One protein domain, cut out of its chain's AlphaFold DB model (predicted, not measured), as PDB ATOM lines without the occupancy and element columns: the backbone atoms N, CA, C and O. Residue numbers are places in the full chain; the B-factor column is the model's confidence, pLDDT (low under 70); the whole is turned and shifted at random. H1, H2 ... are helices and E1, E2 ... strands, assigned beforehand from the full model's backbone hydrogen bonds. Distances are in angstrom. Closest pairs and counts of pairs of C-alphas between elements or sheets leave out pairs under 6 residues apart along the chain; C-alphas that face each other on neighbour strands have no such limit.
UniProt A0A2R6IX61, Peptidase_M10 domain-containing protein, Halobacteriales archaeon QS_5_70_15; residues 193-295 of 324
ATOM      1  N   GLN A 193     231.004 228.742 301.881       73.00
ATOM      2  CA  GLN A 193     231.382 228.736 303.281       73.00
ATOM      3  C   GLN A 193     232.682 227.948 303.462       73.00
ATOM      4  O   GLN A 193     233.295 227.464 302.518       73.00
ATOM      5  N   ARG A 194     233.208 227.929 304.689       77.06
ATOM      6  CA  ARG A 194     234.404 227.140 304.990       77.06
ATOM      7  C   ARG A 194     233.985 225.758 305.460       77.06
ATOM      8  O   ARG A 194     233.469 225.636 306.576       77.06
ATOM      9  N   ASP A 195     234.359 224.753 304.686       77.00
ATOM     10  CA  ASP A 195     234.122 223.347 304.987       77.00
ATOM     11  C   ASP A 195     234.656 222.952 306.364       77.00
ATOM     12  O   ASP A 195     235.713 223.411 306.826       77.00
ATOM     13  N   ALA A 196     233.981 222.003 307.008       74.31
ATOM     14  CA  ALA A 196     234.431 221.427 308.268       74.31
ATOM     15  C   ALA A 196     235.813 220.765 308.138       74.31
ATOM     16  O   ALA A 196     236.603 220.807 309.083       74.31
ATOM     17  N   VAL A 197     236.126 220.191 306.969       73.00
ATOM     18  CA  VAL A 197     237.419 219.534 306.696       73.00
ATOM     19  C   VAL A 197     238.587 220.513 306.653       73.00
ATOM     20  O   VAL A 197     239.707 220.145 307.006       73.00
ATOM     21  N   ASP A 198     238.322 221.769 306.305       76.88
ATOM     22  CA  ASP A 198     239.339 222.810 306.228       76.88
ATOM     23  C   ASP A 198     239.570 223.490 307.578       76.88
ATOM     24  O   ASP A 198     240.394 224.405 307.687       76.88
ATOM     25  N   ARG A 199     238.862 223.082 308.637       72.81
ATOM     26  CA  ARG A 199     239.022 223.624 309.988       72.81
ATOM     27  C   ARG A 199     239.953 222.747 310.811       72.81
ATOM     28  O   ARG A 199     239.872 221.526 310.822       72.81
ATOM     29  N   SER A 200     240.781 223.399 311.621       73.62
ATOM     30  CA  SER A 200     241.591 222.716 312.639       73.62
ATOM     31  C   SER A 200     240.746 222.117 313.772       73.62
ATOM     32  O   SER A 200     241.262 221.366 314.593       73.62
ATOM     33  N   PHE A 201     239.477 222.521 313.877       75.81
ATOM     34  CA  PHE A 201     238.525 222.061 314.878       75.81
ATOM     35  C   PHE A 201     237.105 222.162 314.307       75.81
ATOM     36  O   PHE A 201     236.718 223.223 313.809       75.81
ATOM     37  N   ALA A 202     236.370 221.050 314.346       68.94
ATOM     38  CA  ALA A 202     235.088 220.906 313.660       68.94
ATOM     39  C   ALA A 202     233.947 221.676 314.340       68.94
ATOM     40  O   ALA A 202     233.036 222.117 313.658       68.94
ATOM     41  N   TRP A 203     234.002 221.888 315.656       74.75
ATOM     42  CA  TRP A 203     232.976 222.660 316.356       74.75
ATOM     43  C   TRP A 203     233.246 224.172 316.283       74.75
ATOM     44  O   TRP A 203     234.398 224.614 316.182       74.75
ATOM     45  N   PRO A 204     232.192 224.996 316.358       70.12
ATOM     46  CA  PRO A 204     232.293 226.452 316.318       70.12
ATOM     47  C   PRO A 204     232.889 226.999 317.619       70.12
ATOM     48  O   PRO A 204     233.642 227.971 317.590       70.12
ATOM     49  N   ASN A 205     232.599 226.333 318.738       80.56
ATOM     50  CA  ASN A 205     233.011 226.709 320.081       80.56
ATOM     51  C   ASN A 205     233.983 225.678 320.634       80.56
ATOM     52  O   ASN A 205     233.744 224.480 320.531       80.56
ATOM     53  N   ARG A 206     235.056 226.142 321.277       87.19
ATOM     54  CA  ARG A 206     236.027 225.250 321.928       87.19
ATOM     55  C   ARG A 206     235.536 224.688 323.263       87.19
ATOM     56  O   ARG A 206     236.111 223.725 323.748       87.19
ATOM     57  N   THR A 207     234.482 225.253 323.846       91.25
ATOM     58  CA  THR A 207     233.799 224.677 325.009       91.25
ATOM     59  C   THR A 207     232.603 223.879 324.521       91.25
ATOM     60  O   THR A 207     231.665 224.469 323.991       91.25
ATOM     61  N   LEU A 208     232.644 222.559 324.692       89.56
ATOM     62  CA  LEU A 208     231.591 221.647 324.256       89.56
ATOM     63  C   LEU A 208     230.690 221.261 325.425       89.56
ATOM     64  O   LEU A 208     231.156 220.839 326.486       89.56
ATOM     65  N   SER A 209     229.388 221.372 325.215       91.81
ATOM     66  CA  SER A 209     228.373 220.884 326.134       91.81
ATOM     67  C   SER A 209     228.169 219.374 325.969       91.81
ATOM     68  O   SER A 209     228.005 218.853 324.866       91.81
ATOM     69  N   VAL A 210     228.210 218.644 327.085       92.31
ATOM     70  CA  VAL A 210     228.166 217.179 327.112       92.31
ATOM     71  C   VAL A 210     226.987 216.697 327.943       92.31
ATOM     72  O   VAL A 210     226.967 216.842 329.175       92.31
ATOM     73  N   HIS A 211     226.039 216.052 327.274       91.44
ATOM     74  CA  HIS A 211     224.973 215.299 327.917       91.44
ATOM     75  C   HIS A 211     225.376 213.829 328.052       91.44
ATOM     76  O   HIS A 211     225.948 213.246 327.132       91.44
ATOM     77  N   VAL A 212     225.085 213.221 329.203       91.56
ATOM     78  CA  VAL A 212     225.316 211.786 329.420       91.56
ATOM     79  C   VAL A 212     223.983 211.116 329.678       91.56
ATOM     80  O   VAL A 212     223.290 211.441 330.641       91.56
ATOM     81  N   ASP A 213     223.676 210.168 328.809       90.31
ATOM     82  CA  ASP A 213     222.440 209.412 328.775       90.31
ATOM     83  C   ASP A 213     222.739 207.974 329.221       90.31
ATOM     84  O   ASP A 213     223.180 207.130 328.436       90.31
ATOM     85  N   VAL A 214     222.611 207.731 330.528       89.88
ATOM     86  CA  VAL A 214     222.875 206.422 331.146       89.88
ATOM     87  C   VAL A 214     221.583 205.618 331.160       89.88
ATOM     88  O   VAL A 214     220.652 205.986 331.878       89.88
ATOM     89  N   GLN A 215     221.557 204.532 330.391       88.75
ATOM     90  CA  GLN A 215     220.441 203.591 330.342       88.75
ATOM     91  C   GLN A 215     220.435 202.664 331.567       88.75
ATOM     92  O   GLN A 215     221.445 202.510 332.257       88.75
ATOM     93  N   ASP A 216     219.302 202.015 331.836       87.06
ATOM     94  CA  ASP A 216     219.130 201.154 333.017       87.06
ATOM     95  C   ASP A 216     220.044 199.914 333.008       87.06
ATOM     96  O   ASP A 216     220.397 199.379 334.059       87.06
ATOM     97  N   ASP A 217     220.463 199.462 331.826       86.56
ATOM     98  CA  ASP A 217     221.363 198.325 331.629       86.56
ATOM     99  C   ASP A 217     222.856 198.702 331.695       86.56
ATOM    100  O   ASP A 217     223.722 197.828 331.624       86.56
ATOM    101  N   ALA A 218     223.179 199.985 331.883       82.25
ATOM    102  CA  ALA A 218     224.547 200.506 331.874       82.25
ATOM    103  C   ALA A 218     225.378 200.154 333.125       82.25
ATOM    104  O   ALA A 218     226.581 200.425 333.167       82.25
ATOM    105  N   GLY A 219     224.759 199.565 334.153       85.12
ATOM    106  CA  GLY A 219     225.403 199.232 335.424       85.12
ATOM    107  C   GLY A 219     225.383 200.379 336.443       85.12
ATOM    108  O   GLY A 219     224.438 201.163 336.498       85.12
ATOM    109  N   ASP A 220     226.401 200.455 337.309       90.31
ATOM    110  CA  ASP A 220     226.458 201.457 338.385       90.31
ATOM    111  C   ASP A 220     226.632 202.877 337.822       90.31
ATOM    112  O   ASP A 220     227.705 203.260 337.348       90.31
ATOM    113  N   ARG A 221     225.575 203.685 337.943       88.88
ATOM    114  CA  ARG A 221     225.542 205.076 337.485       88.88
ATOM    115  C   ARG A 221     226.666 205.925 338.076       88.88
ATOM    116  O   ARG A 221     227.241 206.737 337.358       88.88
ATOM    117  N   ALA A 222     227.001 205.753 339.354       89.88
ATOM    118  CA  ALA A 222     228.061 206.545 339.976       89.88
ATOM    119  C   ALA A 222     229.434 206.204 339.380       89.88
ATOM    120  O   ALA A 222     230.293 207.074 339.248       89.88
ATOM    121  N   ASP A 223     229.642 204.945 338.995       92.44
ATOM    122  CA  ASP A 223     230.861 204.529 338.313       92.44
ATOM    123  C   ASP A 223     230.932 205.067 336.879       92.44
ATOM    124  O   ASP A 223     231.978 205.576 336.474       92.44
ATOM    125  N   VAL A 224     229.820 205.034 336.137       90.69
ATOM    126  CA  VAL A 224     229.721 205.641 334.797       90.69
ATOM    127  C   VAL A 224     230.071 207.128 334.847       90.69
ATOM    128  O   VAL A 224     230.926 207.582 334.087       90.69
ATOM    129  N   GLU A 225     229.479 207.872 335.780       90.44
ATOM    130  CA  GLU A 225     229.731 209.306 335.954       90.44
ATOM    131  C   GLU A 225     231.214 209.604 336.225       90.44
ATOM    132  O   GLU A 225     231.813 210.423 335.526       90.44
ATOM    133  N   ARG A 226     231.851 208.873 337.153       93.44
ATOM    134  CA  ARG A 226     233.293 209.023 337.432       93.44
ATOM    135  C   ARG A 226     234.159 208.760 336.200       93.44
ATOM    136  O   ARG A 226     235.152 209.452 335.975       93.44
ATOM    137  N   ARG A 227     233.821 207.736 335.408       93.00
ATOM    138  CA  ARG A 227     234.574 207.381 334.195       93.00
ATOM    139  C   ARG A 227     234.425 208.444 333.114       93.00
ATOM    140  O   ARG A 227     235.420 208.788 332.473       93.00
ATOM    141  N   VAL A 228     233.219 208.980 332.925       93.12
ATOM    142  CA  VAL A 228     232.992 210.075 331.977       93.12
ATOM    143  C   VAL A 228     233.753 211.322 332.414       93.12
ATOM    144  O   VAL A 228     234.466 211.897 331.597       93.12
ATOM    145  N   GLU A 229     233.690 211.702 333.691       92.94
ATOM    146  CA  GLU A 229     234.437 212.849 334.219       92.94
ATOM    147  C   GLU A 229     235.946 212.709 333.973       92.94
ATOM    148  O   GLU A 229     236.576 213.608 333.410       92.94
ATOM    149  N   GLY A 230     236.523 211.548 334.299       94.62
ATOM    150  CA  GLY A 230     237.935 211.269 334.035       94.62
ATOM    151  C   GLY A 230     238.296 211.320 332.546       94.62
ATOM    152  O   GLY A 230     239.369 211.809 332.186       94.62
ATOM    153  N   THR A 231     237.388 210.861 331.680       93.88
ATOM    154  CA  THR A 231     237.555 210.890 330.219       93.88
ATOM    155  C   THR A 231     237.543 212.321 329.688       93.88
ATOM    156  O   THR A 231     238.462 212.715 328.971       93.88
ATOM    157  N   LEU A 232     236.557 213.133 330.075       93.19
ATOM    158  CA  LEU A 232     236.476 214.536 329.665       93.19
ATOM    159  C   LEU A 232     237.686 215.329 330.165       93.19
ATOM    160  O   LEU A 232     238.290 216.067 329.393       93.19
ATOM    161  N   ALA A 233     238.121 215.100 331.407       92.25
ATOM    162  CA  ALA A 233     239.318 215.734 331.952       92.25
ATOM    163  C   ALA A 233     240.605 215.334 331.200       92.25
ATOM    164  O   ALA A 233     241.554 216.112 331.133       92.25
ATOM    165  N   TYR A 234     240.681 214.118 330.650       92.19
ATOM    166  CA  TYR A 234     241.799 213.707 329.800       92.19
ATOM    167  C   TYR A 234     241.823 214.473 328.467       92.19
ATOM    168  O   TYR A 234     242.891 214.932 328.053       92.19
ATOM    169  N   PHE A 235     240.662 214.657 327.831       90.94
ATOM    170  CA  PHE A 235     240.545 215.438 326.598       90.94
ATOM    171  C   PHE A 235     240.772 216.939 326.816       90.94
ATOM    172  O   PHE A 235     241.456 217.557 326.007       90.94
ATOM    173  N   ASP A 236     240.294 217.497 327.930       89.00
ATOM    174  CA  ASP A 236     240.518 218.895 328.342       89.00
ATOM    175  C   ASP A 236     242.017 219.223 328.503       89.00
ATOM    176  O   ASP A 236     242.483 220.307 328.170       89.00
ATOM    177  N   ARG A 237     242.831 218.237 328.911       90.88
ATOM    178  CA  ARG A 237     244.303 218.349 328.964       90.88
ATOM    179  C   ARG A 237     245.003 218.088 327.620       90.88
ATOM    180  O   ARG A 237     246.205 217.821 327.598       90.88
ATOM    181  N   GLY A 238     244.269 218.109 326.509       87.75
ATOM    182  CA  GLY A 238     244.807 217.981 325.153       87.75
ATOM    183  C   GLY A 238     244.990 216.546 324.651       87.75
ATOM    184  O   GLY A 238     245.524 216.356 323.560       87.75
ATOM    185  N   ALA A 239     244.581 215.521 325.414       90.88
ATOM    186  CA  ALA A 239     244.672 214.104 325.025       90.88
ATOM    187  C   ALA A 239     246.019 213.720 324.373       90.88
ATOM    188  O   ALA A 239     246.073 213.219 323.247       90.88
ATOM    189  N   ALA A 240     247.123 214.019 325.066       90.31
ATOM    190  CA  ALA A 240     248.488 213.791 324.579       90.31
ATOM    191  C   ALA A 240     248.802 214.456 323.217       90.31
ATOM    192  O   ALA A 240     249.546 213.905 322.409       90.31
ATOM    193  N   GLY A 241     248.241 215.643 322.971       85.12
ATOM    194  CA  GLY A 241     248.436 216.418 321.740       85.12
ATOM    195  C   GLY A 241     247.482 216.049 320.603       85.12
ATOM    196  O   GLY A 241     247.625 216.572 319.502       85.12
ATOM    197  N   THR A 242     246.515 215.158 320.849       85.44
ATOM    198  CA  THR A 242     245.507 214.766 319.850       85.44
ATOM    199  C   THR A 242     244.391 215.805 319.732       85.44
ATOM    200  O   THR A 242     243.829 215.990 318.654       85.44
ATOM    201  N   VAL A 243     244.055 216.484 320.833       84.50
ATOM    202  CA  VAL A 243     243.043 217.546 320.849       84.50
ATOM    203  C   VAL A 243     243.734 218.908 320.746       84.50
ATOM    204  O   VAL A 243     244.696 219.136 321.479       84.50
ATOM    205  N   PRO A 244     243.257 219.822 319.875       84.44
ATOM    206  CA  PRO A 244     243.775 221.184 319.801       84.44
ATOM    207  C   PRO A 244     243.706 221.924 321.141       84.44
ATOM    208  O   PRO A 244     242.767 221.735 321.913       84.44
ATOM    209  N   ASP A 245     244.637 222.849 321.367       84.38
ATOM    210  CA  ASP A 245     244.663 223.639 322.598       84.38
ATOM    211  C   ASP A 245     243.360 224.426 322.833       84.38
ATOM    212  O   ASP A 245     242.698 224.911 321.903       84.38
ATOM    213  N   GLY A 246     243.003 224.575 324.109       84.94
ATOM    214  CA  GLY A 246     241.865 225.377 324.558       84.94
ATOM    215  C   GLY A 246     240.492 224.733 324.362       84.94
ATOM    216  O   GLY A 246     239.494 225.433 324.514       84.94
ATOM    217  N   VAL A 247     240.423 223.442 324.016       89.38
ATOM    218  CA  VAL A 247     239.168 222.676 324.036       89.38
ATOM    219  C   VAL A 247     238.818 222.305 325.474       89.38
ATOM    220  O   VAL A 247     239.670 221.798 326.193       89.38
ATOM    221  N   SER A 248     237.568 222.539 325.869       91.38
ATOM    222  CA  SER A 248     237.046 222.239 327.205       91.38
ATOM    223  C   SER A 248     235.634 221.669 327.145       91.38
ATOM    224  O   SER A 248     234.968 221.747 326.112       91.38
ATOM    225  N   PHE A 249     235.167 221.088 328.250       92.00
ATOM    226  CA  PHE A 249     233.879 220.396 328.310       92.00
ATOM    227  C   PHE A 249     233.051 220.867 329.502       92.00
ATOM    228  O   PHE A 249     233.555 220.962 330.620       92.00
ATOM    229  N   VAL A 250     231.760 221.110 329.279       93.06
ATOM    230  CA  VAL A 250     230.790 221.466 330.323       93.06
ATOM    231  C   VAL A 250     229.630 220.479 330.313       93.06
ATOM    232  O   VAL A 250     229.142 220.089 329.259       93.06
ATOM    233  N   ARG A 251     229.176 220.031 331.485       92.69
ATOM    234  CA  ARG A 251     228.048 219.090 331.576       92.69
ATOM    235  C   ARG A 251     226.732 219.842 331.372       92.69
ATOM    236  O   ARG A 251     226.567 220.938 331.899       92.69
ATOM    237  N   THR A 252     225.785 219.229 330.666       91.50
ATOM    238  CA  THR A 252     224.410 219.737 330.542       91.50
ATOM    239  C   THR A 252     223.390 218.633 330.806       91.50
ATOM    240  O   THR A 252     223.572 217.479 330.407       91.50
ATOM    241  N   SER A 253     222.300 218.978 331.490       91.25
ATOM    242  CA  SER A 253     221.138 218.096 331.639       91.25
ATOM    243  C   SER A 253     220.212 218.139 330.423       91.25
ATOM    244  O   SER A 253     219.400 217.235 330.259       91.25
ATOM    245  N   ASP A 254     220.328 219.160 329.572       88.62
ATOM    246  CA  ASP A 254     219.538 219.287 328.350       88.62
ATOM    247  C   ASP A 254     220.212 218.521 327.205       88.62
ATOM    248  O   ASP A 254     221.252 218.929 326.689       88.62
ATOM    249  N   ARG A 255     219.604 217.396 326.818       87.00
ATOM    250  CA  ARG A 255     220.061 216.551 325.705       87.00
ATOM    251  C   ARG A 255     219.977 217.261 324.357       87.00
ATOM    252  O   ARG A 255     220.792 216.981 323.488       87.00
ATOM    253  N   SER A 256     218.987 218.132 324.169       82.88
ATOM    254  CA  SER A 256     218.739 218.816 322.896       82.88
ATOM    255  C   SER A 256     219.678 219.996 322.660       82.88
ATOM    256  O   SER A 256     219.936 220.346 321.516       82.88
ATOM    257  N   ALA A 257     220.225 220.561 323.738       82.69
ATOM    258  CA  ALA A 257     221.212 221.632 323.687       82.69
ATOM    259  C   ALA A 257     222.668 221.132 323.721       82.69
ATOM    260  O   ALA A 257     223.580 221.951 323.777       82.69
ATOM    261  N   ALA A 258     222.898 219.815 323.760       85.25
ATOM    262  CA  ALA A 258     224.233 219.244 323.902       85.25
ATOM    263  C   ALA A 258     224.973 219.136 322.561       85.25
ATOM    264  O   ALA A 258     224.448 218.566 321.609       85.25
ATOM    265  N   ASP A 259     226.233 219.573 322.530       85.94
ATOM    266  CA  ASP A 259     227.140 219.371 321.390       85.94
ATOM    267  C   ASP A 259     227.561 217.897 321.258       85.94
ATOM    268  O   ASP A 259     227.807 217.394 320.161       85.94
ATOM    269  N   VAL A 260     227.672 217.196 322.393       88.12
ATOM    270  CA  VAL A 260     228.037 215.779 322.469       88.12
ATOM    271  C   VAL A 260     227.068 215.041 323.388       88.12
ATOM    272  O   VAL A 260     226.921 215.375 324.565       88.12
ATOM    273  N   VAL A 261     226.457 213.975 322.870       88.81
ATOM    274  CA  VAL A 261     225.660 213.031 323.662       88.81
ATOM    275  C   VAL A 261     226.450 211.741 323.837       88.81
ATOM    276  O   VAL A 261     226.746 211.041 322.870       88.81
ATOM    277  N   ILE A 262     226.777 211.414 325.084       89.50
ATOM    278  CA  ILE A 262     227.390 210.139 325.456       89.50
ATOM    279  C   ILE A 262     226.274 209.226 325.955       89.50
ATOM    280  O   ILE A 262     225.799 209.386 327.078       89.50
ATOM    281  N   GLN A 263     225.861 208.273 325.124       87.62
ATOM    282  CA  GLN A 263     224.928 207.226 325.530       87.62
ATOM    283  C   GLN A 263     225.704 206.020 326.064       87.62
ATOM    284  O   GLN A 263     226.603 205.512 325.391       87.62
ATOM    285  N   VAL A 264     225.347 205.555 327.259       87.75
ATOM    286  CA  VAL A 264     225.932 204.363 327.884       87.75
ATOM    287  C   VAL A 264     224.823 203.340 328.088       87.75
ATOM    288  O   VAL A 264     223.845 203.644 328.767       87.75
ATOM    289  N   GLY A 265     224.984 202.149 327.507       84.50
ATOM    290  CA  GLY A 265     223.944 201.116 327.480       84.50
ATOM    291  C   GLY A 265     222.891 201.327 326.385       84.50
ATOM    292  O   GLY A 265     222.962 202.271 325.584       84.50
ATOM    293  N   GLY A 266     221.904 200.433 326.363       81.50
ATOM    294  CA  GLY A 266     220.834 200.386 325.373       81.50
ATOM    295  C   GLY A 266     221.269 199.900 323.988       81.50
ATOM    296  O   GLY A 266     222.401 199.472 323.755       81.50
ATOM    297  N   ASP A 267     220.336 199.972 323.038       76.38
ATOM    298  CA  ASP A 267     220.613 199.608 321.653       76.38
ATOM    299  C   ASP A 267     221.446 200.693 320.965       76.38
ATOM    300  O   ASP A 267     221.078 201.871 320.907       76.38
ATOM    301  N   HIS A 268     222.587 200.280 320.415       69.81
ATOM    302  CA  HIS A 268     223.449 201.148 319.631       69.81
ATOM    303  C   HIS A 268     223.158 200.966 318.139       69.81
ATOM    304  O   HIS A 268     223.034 199.834 317.672       69.81
ATOM    305  N   PRO A 269     223.115 202.053 317.347       65.94
ATOM    306  CA  PRO A 269     222.839 202.003 315.907       65.94
ATOM    307  C   PRO A 269     224.005 201.420 315.086       65.94
ATOM    308  O   PRO A 269     224.096 201.640 313.877       65.94
ATOM    309  N   CYS A 270     224.938 200.749 315.750       68.19
ATOM    310  CA  CYS A 270     226.165 200.229 315.192       68.19
ATOM    311  C   CYS A 270     226.210 198.730 315.424       68.19
ATOM    312  O   CYS A 270     225.960 198.270 316.539       68.19
ATOM    313  N   ASP A 271     226.507 197.984 314.364       60.28
ATOM    314  CA  ASP A 271     226.544 196.530 314.429       60.28
ATOM    315  C   ASP A 271     227.599 196.060 315.435       60.28
ATOM    316  O   ASP A 271     228.719 196.582 315.504       60.28
ATOM    317  N   ARG A 272     227.212 195.048 316.220       58.47
ATOM    318  CA  ARG A 272     227.913 194.567 317.424       58.47
ATOM    319  C   ARG A 272     229.303 193.963 317.162       58.47
ATOM    320  O   ARG A 272     230.020 193.690 318.119       58.47
ATOM    321  N   ASP A 273     229.700 193.805 315.900       60.50
ATOM    322  CA  ASP A 273     230.979 193.204 315.493       60.50
ATOM    323  C   ASP A 273     232.117 194.226 315.295       60.50
ATOM    324  O   ASP A 273     233.244 193.852 314.965       60.50
ATOM    325  N   SER A 274     231.860 195.522 315.510       56.94
ATOM    326  CA  SER A 274     232.860 196.587 315.363       56.94
ATOM    327  C   SER A 274     233.036 197.386 316.658       56.94
ATOM    328  O   SER A 274     232.074 197.850 317.259       56.94
ATOM    329  N   GLY A 275     234.290 197.554 317.099       62.81
ATOM    330  CA  GLY A 275     234.622 198.313 318.314       62.81
ATOM    331  C   GLY A 275     234.320 199.816 318.223       62.81
ATOM    332  O   GLY A 275     234.266 200.486 319.251       62.81
ATOM    333  N   SER A 276     234.118 200.355 317.015       69.69
ATOM    334  CA  SER A 276     233.625 201.712 316.779       69.69
ATOM    335  C   SER A 276     233.005 201.850 315.385       69.69
ATOM    336  O   SER A 276     233.407 201.193 314.426       69.69
ATOM    337  N   CYS A 277     232.035 202.750 315.275       74.19
ATOM    338  CA  CYS A 277     231.356 203.130 314.042       74.19
ATOM    339  C   CYS A 277     231.404 204.656 313.902       74.19
ATOM    340  O   CYS A 277     231.307 205.386 314.890       74.19
ATOM    341  N   ARG A 278     231.539 205.159 312.673       71.69
ATOM    342  CA  ARG A 278     231.543 206.599 312.387       71.69
ATOM    343  C   ARG A 278     230.406 206.933 311.436       71.69
ATOM    344  O   ARG A 278     230.252 206.286 310.405       71.69
ATOM    345  N   ARG A 279     229.652 207.980 311.762       69.12
ATOM    346  CA  ARG A 279     228.698 208.628 310.858       69.12
ATOM    347  C   ARG A 279     229.063 210.105 310.781       69.12
ATOM    348  O   ARG A 279     229.346 210.707 311.812       69.12
ATOM    349  N   LEU A 280     229.099 210.654 309.573       68.00
ATOM    350  CA  LEU A 280     229.266 212.087 309.356       68.00
ATOM    351  C   LEU A 280     227.903 212.696 309.068       68.00
ATOM    352  O   LEU A 280     227.093 212.097 308.364       68.00
ATOM    353  N   ARG A 281     227.652 213.848 309.678       68.38
ATOM    354  CA  ARG A 281     226.452 214.663 309.512       68.38
ATOM    355  C   ARG A 281     226.899 216.119 309.512       68.38
ATOM    356  O   ARG A 281     227.846 216.449 310.224       68.38
ATOM    357  N   GLY A 282     226.239 216.936 308.711       69.50
ATOM    358  CA  GLY A 282     226.503 218.360 308.559       69.50
ATOM    359  C   GLY A 282     225.510 218.952 307.568       69.50
ATOM    360  O   GLY A 282     224.727 218.208 306.971       69.50
ATOM    361  N   LEU A 283     225.539 220.271 307.439       74.31
ATOM    362  CA  LEU A 283     224.794 220.993 306.413       74.31
ATOM    363  C   LEU A 283     225.698 221.176 305.190       74.31
ATOM    364  O   LEU A 283     226.910 221.136 305.357       74.31
ATOM    365  N   ASP A 284     225.083 221.363 304.023       78.44
ATOM    366  CA  ASP A 284     225.724 221.782 302.765       78.44
ATOM    367  C   ASP A 284     224.899 222.948 302.173       78.44
ATOM    368  O   ASP A 284     224.114 222.767 301.234       78.44
ATOM    369  N   PRO A 285     224.895 224.124 302.834       78.44
ATOM    370  CA  PRO A 285     224.098 225.268 302.416       78.44
ATOM    371  C   PRO A 285     224.598 225.930 301.128       78.44
ATOM    372  O   PRO A 285     223.823 226.674 300.525       78.44
ATOM    373  N   ASP A 286     225.852 225.739 300.712       77.06
ATOM    374  CA  ASP A 286     226.380 226.309 299.467       77.06
ATOM    375  C   ASP A 286     226.329 225.343 298.263       77.06
ATOM    376  O   ASP A 286     226.385 225.802 297.115       77.06
ATOM    377  N   GLY A 287     226.058 224.058 298.504       78.81
ATOM    378  CA  GLY A 287     225.774 223.042 297.495       78.81
ATOM    379  C   GLY A 287     227.026 222.487 296.820       78.81
ATOM    380  O   GLY A 287     226.967 222.173 295.625       78.81
ATOM    381  N   ASP A 288     228.151 222.421 297.532       79.88
ATOM    382  CA  ASP A 288     229.442 221.967 297.008       79.88
ATOM    383  C   ASP A 288     229.777 220.489 297.322       79.88
ATOM    384  O   ASP A 288     230.875 220.011 297.007       79.88
ATOM    385  N   ASP A 289     228.807 219.747 297.871       82.38
ATOM    386  CA  ASP A 289     228.907 218.358 298.335       82.38
ATOM    387  C   ASP A 289     229.891 218.165 299.509       82.38
ATOM    388  O   ASP A 289     230.330 217.036 299.801       82.38
ATOM    389  N   ARG A 290     230.257 219.242 300.209       82.31
ATOM    390  CA  ARG A 290     231.047 219.199 301.440       82.31
ATOM    391  C   ARG A 290     230.198 219.656 302.612       82.31
ATOM    392  O   ARG A 290     229.135 220.227 302.469       82.31
ATOM    393  N   LEU A 291     230.626 219.245 303.804       80.62
ATOM    394  CA  LEU A 291     229.879 219.521 305.023       80.62
ATOM    395  C   LEU A 291     230.497 220.699 305.755       80.62
ATOM    396  O   LEU A 291     231.675 220.656 306.125       80.62
ATOM    397  N   GLU A 292     229.674 221.678 306.076       74.12
ATOM    398  CA  GLU A 292     229.990 222.781 306.954       74.12
ATOM    399  C   GLU A 292     229.632 222.437 308.403       74.12
ATOM    400  O   GLU A 292     228.739 221.630 308.691       74.12
ATOM    401  N   PRO A 293     230.359 223.014 309.368       64.06
ATOM    402  CA  PRO A 293     230.095 222.761 310.774       64.06
ATOM    403  C   PRO A 293     228.823 223.467 311.254       64.06
ATOM    404  O   PRO A 293     228.593 224.640 310.956       64.06
ATOM    405  N   GLU A 294     228.038 222.789 312.092       54.47
ATOM    406  CA  GLU A 294     226.949 223.437 312.829       54.47
ATOM    407  C   GLU A 294     227.493 224.469 313.843       54.47
ATOM    408  O   GLU A 294     228.528 224.207 314.453       54.47
ATOM    409  N   PRO A 295     226.808 225.596 314.131       48.84
ATOM    410  CA  PRO A 295     225.735 226.229 313.385       48.84
ATOM    411  C   PRO A 295     226.182 227.622 312.920       48.84
ATOM    412  O   PRO A 295     226.387 228.530 313.730       48.84
TER     413      PRO A 295
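This is residues 193 to 295 of the 324 residues of the protein "Peptidase_M10 domain-containing protein" of Halobacteriales archaeon QS_5_70_15 (UniProt A0A2R6IX61). With little regular structure, the domain is a small sheet of three parallel strands, E2 E1 E3, with H1 over one face and long unnamed stretches, residues 193 to 206 and 265 to 295; residues 271 to 276 stick out. Of 103 printed residues, 33 are in named elements, in order E1 H1 E2 E3, class mixed. It is only just loose, close to compact: radius of gyration of the C-alphas 15.7 A, spans 46 by 32 by 27 A.

E1, residues 207 to 214, is parallel to E2, residues 248 to 251 (N 208 to O 248, 2.8 A), and to E3, residues 260 to 264 (N 211 to O 260, 2.9 A). H1, residues 221 to 236, is on the sheet at a height of 8.6 A; its closest C-alphas to E2 are Asp 236 and Ser 248, 5.0 A. E1, H1 and E2 form a strand-helix-strand unit, parallel neighbour strands joined through a helix, with a right-handed crossover. In H1 every O i to N i+4 pair is within hydrogen-bond range.

E1 spans 22.1 A from C-alpha 207 at (233.799, 224.677, 325.009); H1 spans 22.3 A; E2 10.5 A; E3 12.8 A, ending at C-alpha 264 (225.932, 204.363, 327.884).

The printed part has no cut. The H1 to E2 link is long. Residues 202, 268 to 276, 279 to 282 and 293 to 295 have pLDDT under 70.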